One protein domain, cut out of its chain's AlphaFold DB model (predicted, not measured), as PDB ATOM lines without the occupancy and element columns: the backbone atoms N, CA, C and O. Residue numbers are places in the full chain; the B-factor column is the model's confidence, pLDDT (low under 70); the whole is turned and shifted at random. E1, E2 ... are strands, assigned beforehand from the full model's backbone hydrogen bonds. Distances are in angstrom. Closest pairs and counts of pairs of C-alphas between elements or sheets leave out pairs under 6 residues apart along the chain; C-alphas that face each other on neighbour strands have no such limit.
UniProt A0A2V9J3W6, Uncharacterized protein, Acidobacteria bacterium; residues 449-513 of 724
ATOM      1  N   PHE A 449     117.391 106.565 103.344       95.19
ATOM      2  CA  PHE A 449     117.476 108.027 103.466       95.19
ATOM      3  C   PHE A 449     118.280 108.675 102.328       95.19
ATOM      4  O   PHE A 449     118.771 109.795 102.476       95.19
ATOM      5  N   SER A 450     118.440 107.994 101.186       96.06
ATOM      6  CA  SER A 450     119.193 108.503 100.022       96.06
ATOM      7  C   SER A 450     118.740 109.897  99.574       96.06
ATOM      8  O   SER A 450     119.575 110.744  99.272       96.06
ATOM      9  N   ALA A 451     117.433 110.172  99.634       94.25
ATOM     10  CA  ALA A 451     116.832 111.462  99.292       94.25
ATOM     11  C   ALA A 451     117.220 112.637 100.224       94.25
ATOM     12  O   ALA A 451     116.851 113.774  99.940       94.25
ATOM     13  N   LEU A 452     117.948 112.386 101.322       92.88
ATOM     14  CA  LEU A 452     118.535 113.431 102.173       92.88
ATOM     15  C   LEU A 452     119.967 113.820 101.763       92.88
ATOM     16  O   LEU A 452     120.471 114.819 102.273       92.88
ATOM     17  N   LEU A 453     120.630 113.065 100.875       95.00
ATOM     18  CA  LEU A 453     121.997 113.367 100.446       95.00
ATOM     19  C   LEU A 453     122.040 114.632  99.579       95.00
ATOM     20  O   LEU A 453     121.537 114.654  98.457       95.00
ATOM     21  N   GLY A 454     122.679 115.675 100.102       94.25
ATOM     22  CA  GLY A 454     122.948 116.924  99.391       94.25
ATOM     23  C   GLY A 454     124.415 117.077  98.959       94.25
ATOM     24  O   GLY A 454     125.178 116.109  98.965       94.25
ATOM     25  N   PRO A 455     124.839 118.299  98.580       96.12
ATOM     26  CA  PRO A 455     126.217 118.570  98.175       96.12
ATOM     27  C   PRO A 455     127.214 118.415  99.343       96.12
ATOM     28  O   PRO A 455     126.804 118.397 100.510       96.12
ATOM     29  N   PRO A 456     128.530 118.348  99.055       95.94
ATOM     30  CA  PRO A 456     129.564 118.394 100.082       95.94
ATOM     31  C   PRO A 456     129.496 119.677 100.922       95.94
ATOM     32  O   PRO A 456     129.435 120.779 100.380       95.94
ATOM     33  N   THR A 457     129.551 119.533 102.245       96.06
ATOM     34  CA  THR A 457     129.607 120.630 103.229       96.06
ATOM     35  C   THR A 457     131.006 120.825 103.821       96.06
ATOM     36  O   THR A 457     131.273 121.843 104.456       96.06
ATOM     37  N   GLY A 458     131.909 119.867 103.601       94.38
ATOM     38  CA  GLY A 458     133.299 119.892 104.050       94.38
ATOM     39  C   GLY A 458     134.008 118.575 103.731       94.38
ATOM     40  O   GLY A 458     133.510 117.765 102.948       94.38
ATOM     41  N   THR A 459     135.155 118.341 104.365       94.31
ATOM     42  CA  THR A 459     135.884 117.063 104.311       94.31
ATOM     43  C   THR A 459     136.226 116.569 105.710       94.31
ATOM     44  O   THR A 459     136.437 117.377 106.614       94.31
ATOM     45  N   ASP A 460     136.318 115.252 105.889       94.31
ATOM     46  CA  ASP A 460     136.765 114.648 107.145       94.31
ATOM     47  C   ASP A 460     138.302 114.547 107.252       94.31
ATOM     48  O   ASP A 460     139.048 114.952 106.357       94.31
ATOM     49  N   ALA A 461     138.790 113.983 108.361       94.69
ATOM     50  CA  ALA A 461     140.220 113.803 108.622       94.69
ATOM     51  C   ALA A 461     140.919 112.770 107.705       94.69
ATOM     52  O   ALA A 461     142.142 112.641 107.764       94.69
ATOM     53  N   LEU A 462     140.176 112.056 106.849       95.00
ATOM     54  CA  LEU A 462     140.691 111.216 105.757       95.00
ATOM     55  C   LEU A 462     140.590 111.918 104.388       95.00
ATOM     56  O   LEU A 462     140.850 111.302 103.358       95.00
ATOM     57  N   GLY A 463     140.196 113.196 104.358       92.50
ATOM     58  CA  GLY A 463     139.973 113.963 103.131       92.50
ATOM     59  C   GLY A 463     138.702 113.573 102.368       92.50
ATOM     60  O   GLY A 463     138.500 114.046 101.251       92.50
ATOM     61  N   ARG A 464     137.834 112.726 102.936       93.94
ATOM     62  CA  ARG A 464     136.596 112.281 102.276       93.94
ATOM     63  C   ARG A 464     135.549 113.400 102.335       93.94
ATOM     64  O   ARG A 464     135.436 114.039 103.383       93.94
ATOM     65  N   PRO A 465     134.759 113.638 101.271       93.94
ATOM     66  CA  PRO A 465     133.702 114.641 101.300       93.94
ATOM     67  C   PRO A 465     132.606 114.247 102.299       93.94
ATOM     68  O   PRO A 465     132.087 113.131 102.258       93.94
ATOM     69  N   ILE A 466     132.248 115.184 103.171       94.69
ATOM     70  CA  ILE A 466     131.087 115.097 104.062       94.69
ATOM     71  C   ILE A 466     129.903 115.662 103.281       94.69
ATOM     72  O   ILE A 466     129.920 116.840 102.932       94.69
ATOM     73  N   LEU A 467     128.898 114.844 102.976       96.06
ATOM     74  CA  LEU A 467     127.693 115.286 102.270       96.06
ATOM     75  C   LEU A 467     126.641 115.802 103.262       96.06
ATOM     76  O   LEU A 467     126.498 115.277 104.370       96.06
ATOM     77  N   ALA A 468     125.860 116.807 102.864       94.56
ATOM     78  CA  ALA A 468     124.677 117.200 103.629       94.56
ATOM     79  C   ALA A 468     123.718 116.000 103.787       94.56
ATOM     80  O   ALA A 468     123.537 115.229 102.848       94.56
ATOM     81  N   GLY A 469     123.131 115.826 104.977       92.38
ATOM     82  CA  GLY A 469     122.189 114.732 105.274       92.38
ATOM     83  C   GLY A 469     122.792 113.318 105.334       92.38
ATOM     84  O   GLY A 469     122.045 112.340 105.403       92.38
ATOM     85  N   GLN A 470     124.123 113.184 105.317       95.69
ATOM     86  CA  GLN A 470     124.812 111.893 105.351       95.69
ATOM     87  C   GLN A 470     124.788 111.246 106.744       95.69
ATOM     88  O   GLN A 470     125.236 111.826 107.735       95.69
ATOM     89  N   ILE A 471     124.294 110.013 106.810       94.69
ATOM     90  CA  ILE A 471     124.217 109.187 108.014       94.69
ATOM     91  C   ILE A 471     125.485 108.333 108.108       94.69
ATOM     92  O   ILE A 471     125.889 107.663 107.155       94.69
ATOM     93  N   TYR A 472     126.102 108.331 109.287       94.62
ATOM     94  CA  TYR A 472     127.333 107.602 109.582       94.62
ATOM     95  C   TYR A 472     127.070 106.433 110.528       94.62
ATOM     96  O   TYR A 472     126.292 106.558 111.472       94.62
ATOM     97  N   ASN A 473     127.758 105.310 110.320       93.38
ATOM     98  CA  ASN A 473     127.635 104.145 111.191       93.38
ATOM     99  C   ASN A 473     128.335 104.417 112.545       93.38
ATOM    100  O   ASN A 473     129.565 104.532 112.571       93.38
ATOM    101  N   PRO A 474     127.616 104.489 113.685       91.38
ATOM    102  CA  PRO A 474     128.222 104.827 114.975       91.38
ATOM    103  C   PRO A 474     129.261 103.794 115.437       91.38
ATOM    104  O   PRO A 474     130.245 104.165 116.080       91.38
ATOM    105  N   PHE A 475     129.110 102.526 115.046       92.12
ATOM    106  CA  PHE A 475     130.014 101.432 115.421       92.12
ATOM    107  C   PHE A 475     131.379 101.485 114.710       92.12
ATOM    108  O   PHE A 475     132.294 100.767 115.091       92.12
ATOM    109  N   THR A 476     131.547 102.363 113.712       94.38
ATOM    110  CA  THR A 476     132.814 102.549 112.969       94.38
ATOM    111  C   THR A 476     133.703 103.670 113.524       94.38
ATOM    112  O   THR A 476     134.730 104.000 112.927       94.38
ATOM    113  N   THR A 477     133.311 104.272 114.658       95.12
ATOM    114  CA  THR A 477     134.029 105.396 115.283       95.12
ATOM    115  C   THR A 477     135.463 105.001 115.643       95.12
ATOM    116  O   THR A 477     135.674 104.196 116.547       95.12
ATOM    117  N   ARG A 478     136.455 105.610 114.987       94.75
ATOM    118  CA  ARG A 478     137.884 105.357 115.235       94.75
ATOM    119  C   ARG A 478     138.709 106.638 115.191       94.75
ATOM    120  O   ARG A 478     138.323 107.613 114.546       94.75
ATOM    121  N   LYS A 479     139.850 106.634 115.883       95.81
ATOM    122  CA  LYS A 479     140.830 107.726 115.838       95.81
ATOM    123  C   LYS A 479     141.743 107.555 114.624       95.81
ATOM    124  O   LYS A 479     142.265 106.468 114.406       95.81
ATOM    125  N   VAL A 480     141.992 108.643 113.904       95.81
ATOM    126  CA  VAL A 480     143.004 108.744 112.841       95.81
ATOM    127  C   VAL A 480     144.053 109.791 113.218       95.81
ATOM    128  O   VAL A 480     143.796 110.678 114.037       95.81
ATOM    129  N   THR A 481     145.260 109.668 112.667       96.19
ATOM    130  CA  THR A 481     146.405 110.541 112.980       96.19
ATOM    131  C   THR A 481     147.036 111.018 111.678       96.19
ATOM    132  O   THR A 481     147.296 110.192 110.808       96.19
ATOM    133  N   ALA A 482     147.279 112.323 111.546       96.44
ATOM    134  CA  ALA A 482     147.796 112.931 110.320       96.44
ATOM    135  C   ALA A 482     149.053 112.209 109.796       96.44
ATOM    136  O   ALA A 482     149.972 111.904 110.559       96.44
ATOM    137  N   GLY A 483     149.084 111.925 108.494       94.62
ATOM    138  CA  GLY A 483     150.177 111.206 107.836       94.62
ATOM    139  C   GLY A 483     150.217 109.692 108.089       94.62
ATOM    140  O   GLY A 483     151.141 109.041 107.612       94.62
ATOM    141  N   GLN A 484     149.254 109.113 108.816       95.56
ATOM    142  CA  GLN A 484     149.118 107.659 108.986       95.56
ATOM    143  C   GLN A 484     148.021 107.086 108.083       95.56
ATOM    144  O   GLN A 484     147.013 107.744 107.820       95.56
ATOM    145  N   LEU A 485     148.211 105.844 107.639       95.06
ATOM    146  CA  LEU A 485     147.228 105.079 106.874       95.06
ATOM    147  C   LEU A 485     146.094 104.596 107.793       95.06
ATOM    148  O   LEU A 485     146.360 103.970 108.820       95.06
ATOM    149  N   ASP A 486     144.838 104.834 107.419       93.25
ATOM    150  CA  ASP A 486     143.684 104.213 108.072       93.25
ATOM    151  C   ASP A 486     143.518 102.758 107.598       93.25
ATOM    152  O   ASP A 486     143.220 102.542 106.418       93.25
ATOM    153  N   PRO A 487     143.653 101.746 108.477       89.44
ATOM    154  CA  PRO A 487     143.579 100.339 108.082       89.44
ATOM    155  C   PRO A 487     142.181  99.904 107.615       89.44
ATOM    156  O   PRO A 487     142.053  98.837 107.023       89.44
ATOM    157  N   THR A 488     141.133 100.698 107.867       90.94
ATOM    158  CA  THR A 488     139.763 100.394 107.422       90.94
ATOM    159  C   THR A 488     139.476 100.870 105.993       90.94
ATOM    160  O   THR A 488     138.729 100.205 105.283       90.94
ATOM    161  N   THR A 489     140.050 101.997 105.552       90.56
ATOM    162  CA  THR A 489     139.779 102.582 104.218       90.56
ATOM    163  C   THR A 489     140.967 102.569 103.260       90.56
ATOM    164  O   THR A 489     140.770 102.772 102.065       90.56
ATOM    165  N   GLY A 490     142.195 102.365 103.749       93.00
ATOM    166  CA  GLY A 490     143.408 102.502 102.938       93.00
ATOM    167  C   GLY A 490     143.745 103.951 102.558       93.00
ATOM    168  O   GLY A 490     144.558 104.169 101.663       93.00
ATOM    169  N   LEU A 491     143.137 104.944 103.216       93.94
ATOM    170  CA  LEU A 491     143.420 106.365 103.005       93.94
ATOM    171  C   LEU A 491     144.418 106.884 104.044       93.94
ATOM    172  O   LEU A 491     144.296 106.593 105.234       93.94
ATOM    173  N   THR A 492     145.387 107.694 103.615       95.50
ATOM    174  CA  THR A 492     146.273 108.419 104.536       95.50
ATOM    175  C   THR A 492     145.537 109.624 105.111       95.50
ATOM    176  O   THR A 492     145.040 110.465 104.363       95.50
ATOM    177  N   ALA A 493     145.482 109.732 106.436       95.50
ATOM    178  CA  ALA A 493     144.773 110.813 107.104       95.50
ATOM    179  C   ALA A 493     145.439 112.175 106.859       95.50
ATOM    180  O   ALA A 493     146.635 112.359 107.095       95.50
ATOM    181  N   THR A 494     144.641 113.145 106.419       95.06
ATOM    182  CA  THR A 494     145.064 114.532 106.189       95.06
ATOM    183  C   THR A 494     145.194 115.306 107.500       95.06
ATOM    184  O   THR A 494     145.965 116.260 107.580       95.06
ATOM    185  N   GLN A 495     144.459 114.893 108.538       95.00
ATOM    186  CA  GLN A 495     144.437 115.518 109.861       95.00
ATOM    187  C   GLN A 495     144.349 114.457 110.971       95.00
ATOM    188  O   GLN A 495     143.992 113.304 110.736       95.00
ATOM    189  N   SER A 496     144.663 114.847 112.208       96.25
ATOM    190  CA  SER A 496     144.447 114.005 113.392       96.25
ATOM    191  C   SER A 496     143.059 114.263 113.972       96.25
ATOM    192  O   SER A 496     142.707 115.413 114.222       96.25
ATOM    193  N   GLY A 497     142.277 113.216 114.234       94.62
ATOM    194  CA  GLY A 497     140.900 113.367 114.709       94.62
ATOM    195  C   GLY A 497     140.171 112.040 114.886       94.62
ATOM    196  O   GLY A 497     140.796 110.990 115.026       94.62
ATOM    197  N   PHE A 498     138.840 112.085 114.866       94.81
ATOM    198  CA  PHE A 498     137.981 110.900 114.838       94.81
ATOM    199  C   PHE A 498     137.167 110.872 113.546       94.81
ATOM    200  O   PHE A 498     136.700 111.911 113.084       94.81
ATOM    201  N   VAL A 499     136.970 109.677 112.994       95.31
ATOM    202  CA  VAL A 499     136.129 109.438 111.815       95.31
ATOM    203  C   VAL A 499     135.138 108.308 112.073       95.31
ATOM    204  O   VAL A 499     135.330 107.468 112.955       95.31
ATOM    205  N   ARG A 500     134.074 108.303 111.275       95.69
ATOM    206  CA  ARG A 500     133.117 107.208 111.094       95.69
ATOM    207  C   ARG A 500     132.987 106.957 109.599       95.69
ATOM    208  O   ARG A 500     133.246 107.860 108.807       95.69
ATOM    209  N   ASP A 501     132.554 105.776 109.200       94.31
ATOM    210  CA  ASP A 501     132.240 105.488 107.805       94.31
ATOM    211  C   ASP A 501     130.764 105.805 107.512       94.31
ATOM    212  O   ASP A 501     129.893 105.525 108.349       94.31
ATOM    213  N   PRO A 502     130.462 106.431 106.361       94.44
ATOM    214  CA  PRO A 502     129.090 106.710 105.959       94.44
ATOM    215  C   PRO A 502     128.355 105.411 105.612       94.44
ATOM    216  O   PRO A 502     128.954 104.451 105.124       94.44
ATOM    217  N   LEU A 503     127.040 105.381 105.826       95.25
ATOM    218  CA  LEU A 503     126.208 104.275 105.360       95.25
ATOM    219  C   LEU A 503     126.092 104.304 103.833       95.25
ATOM    220  O   LEU A 503     125.809 105.345 103.232       95.25
ATOM    221  N   VAL A 504     126.291 103.146 103.199       92.69
ATOM    222  CA  VAL A 504     126.225 102.999 101.738       92.69
ATOM    223  C   VAL A 504     124.839 103.421 101.239       92.69
ATOM    224  O   VAL A 504     123.817 102.950 101.737       92.69
ATOM    225  N   GLY A 505     124.803 104.360 100.290       93.31
ATOM    226  CA  GLY A 505     123.560 104.923  99.748       93.31
ATOM    227  C   GLY A 505     122.688 105.689 100.754       93.31
ATOM    228  O   GLY A 505     121.541 105.981 100.438       93.31
ATOM    229  N   ASN A 506     123.191 106.003 101.955       96.25
ATOM    230  CA  ASN A 506     122.391 106.505 103.082       96.25
ATOM    231  C   ASN A 506     121.284 105.528 103.546       96.25
ATOM    232  O   ASN A 506     120.251 105.947 104.071       96.25
ATOM    233  N   ILE A 507     121.476 104.218 103.340       96.31
ATOM    234  CA  ILE A 507     120.507 103.178 103.714       96.31
ATOM    235  C   ILE A 507     120.934 102.523 105.033       96.31
ATOM    236  O   ILE A 507     122.055 102.032 105.154       96.31
ATOM    237  N   ILE A 508     120.035 102.475 106.018       94.31
ATOM    238  CA  ILE A 508     120.244 101.781 107.298       94.31
ATOM    239  C   ILE A 508     119.934 100.282 107.117       94.31
ATOM    240  O   ILE A 508     118.765  99.943 106.899       94.31
ATOM    241  N   PRO A 509     120.914  99.361 107.234       92.00
ATOM    242  CA  PRO A 509     120.671  97.915 107.181       92.00
ATOM    243  C   PRO A 509     119.696  97.469 108.273       92.00
ATOM    244  O   PRO A 509     119.702  98.037 109.362       92.00
ATOM    245  N   GLU A 510     118.872  96.445 108.024       88.25
ATOM    246  CA  GLU A 510     117.807  96.059 108.966       88.25
ATOM    247  C   GLU A 510     118.334  95.725 110.371       88.25
ATOM    248  O   GLU A 510     117.792  96.223 111.355       88.25
ATOM    249  N   GLY A 511     119.439  94.979 110.467       89.38
ATOM    250  CA  GLY A 511     120.077  94.628 111.743       89.38
ATOM    251  C   GLY A 511     120.695  95.800 112.521       89.38
ATOM    252  O   GLY A 511     121.146  95.591 113.642       89.38
ATOM    253  N   LEU A 512     120.722  97.016 111.957       90.00
ATOM    254  CA  LEU A 512     121.122  98.249 112.653       90.00
ATOM    255  C   LEU A 512     119.921  99.148 113.011       90.00
ATOM    256  O   LEU A 512     120.118 100.275 113.465       90.00
ATOM    257  N   ARG A 513     118.680  98.689 112.797       89.75
ATOM    258  CA  ARG A 513     117.460  99.431 113.146       89.75
ATOM    259  C   ARG A 513     117.008  99.055 114.548       89.75
ATOM    260  O   ARG A 513     116.734  97.890 114.822       89.75
TER     261      ARG A 513
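This is residues 449 to 513 of the 724 residues of an uncharacterized protein of Acidobacteria bacterium (UniProt A0A2V9J3W6). You will find little regular structure here: two small strand hairpins, E1 with E2 and then E3 with E4, strung along a chain of loops. The long loop 481 to 496 makes one end of the longest axis; the first residues and the tail 507 to 513 lie toward the other. The 65 printed residues hold four named strands, E1 to E4 in chain order, in two antiparallel two-stranded sheets, and no named helix; the class is all strand, with 13 residues in named elements. The whole is compact, radius of gyration of the C-alphas 12.4 A, spanning 34 by 27 by 16 A.

Find C-alpha 456 at (129.564, 118.394, 100.082); E1 runs from there to 459, 7.7 A. E2 is residues 465 to 467, 6.1 A; E3 is 478 to 480, 6.6 A. E4, 497 to 499, 6.8 A, ends at (136.129, 109.438, 111.815).

In the hairpin E1 and E2, 144 degrees between directions, see N 457 and O 466 at 2.8 A. In the hairpin E3 and E4, 133 degrees, see N 480 and O 497 at 2.9 A. E2 and E3 are apart.

C-alphas 483 and 510 are farthest apart, 35.8 A. The link E3 to E4 is long. The printed part has no cut; no printed residue is under 70 in pLDDT.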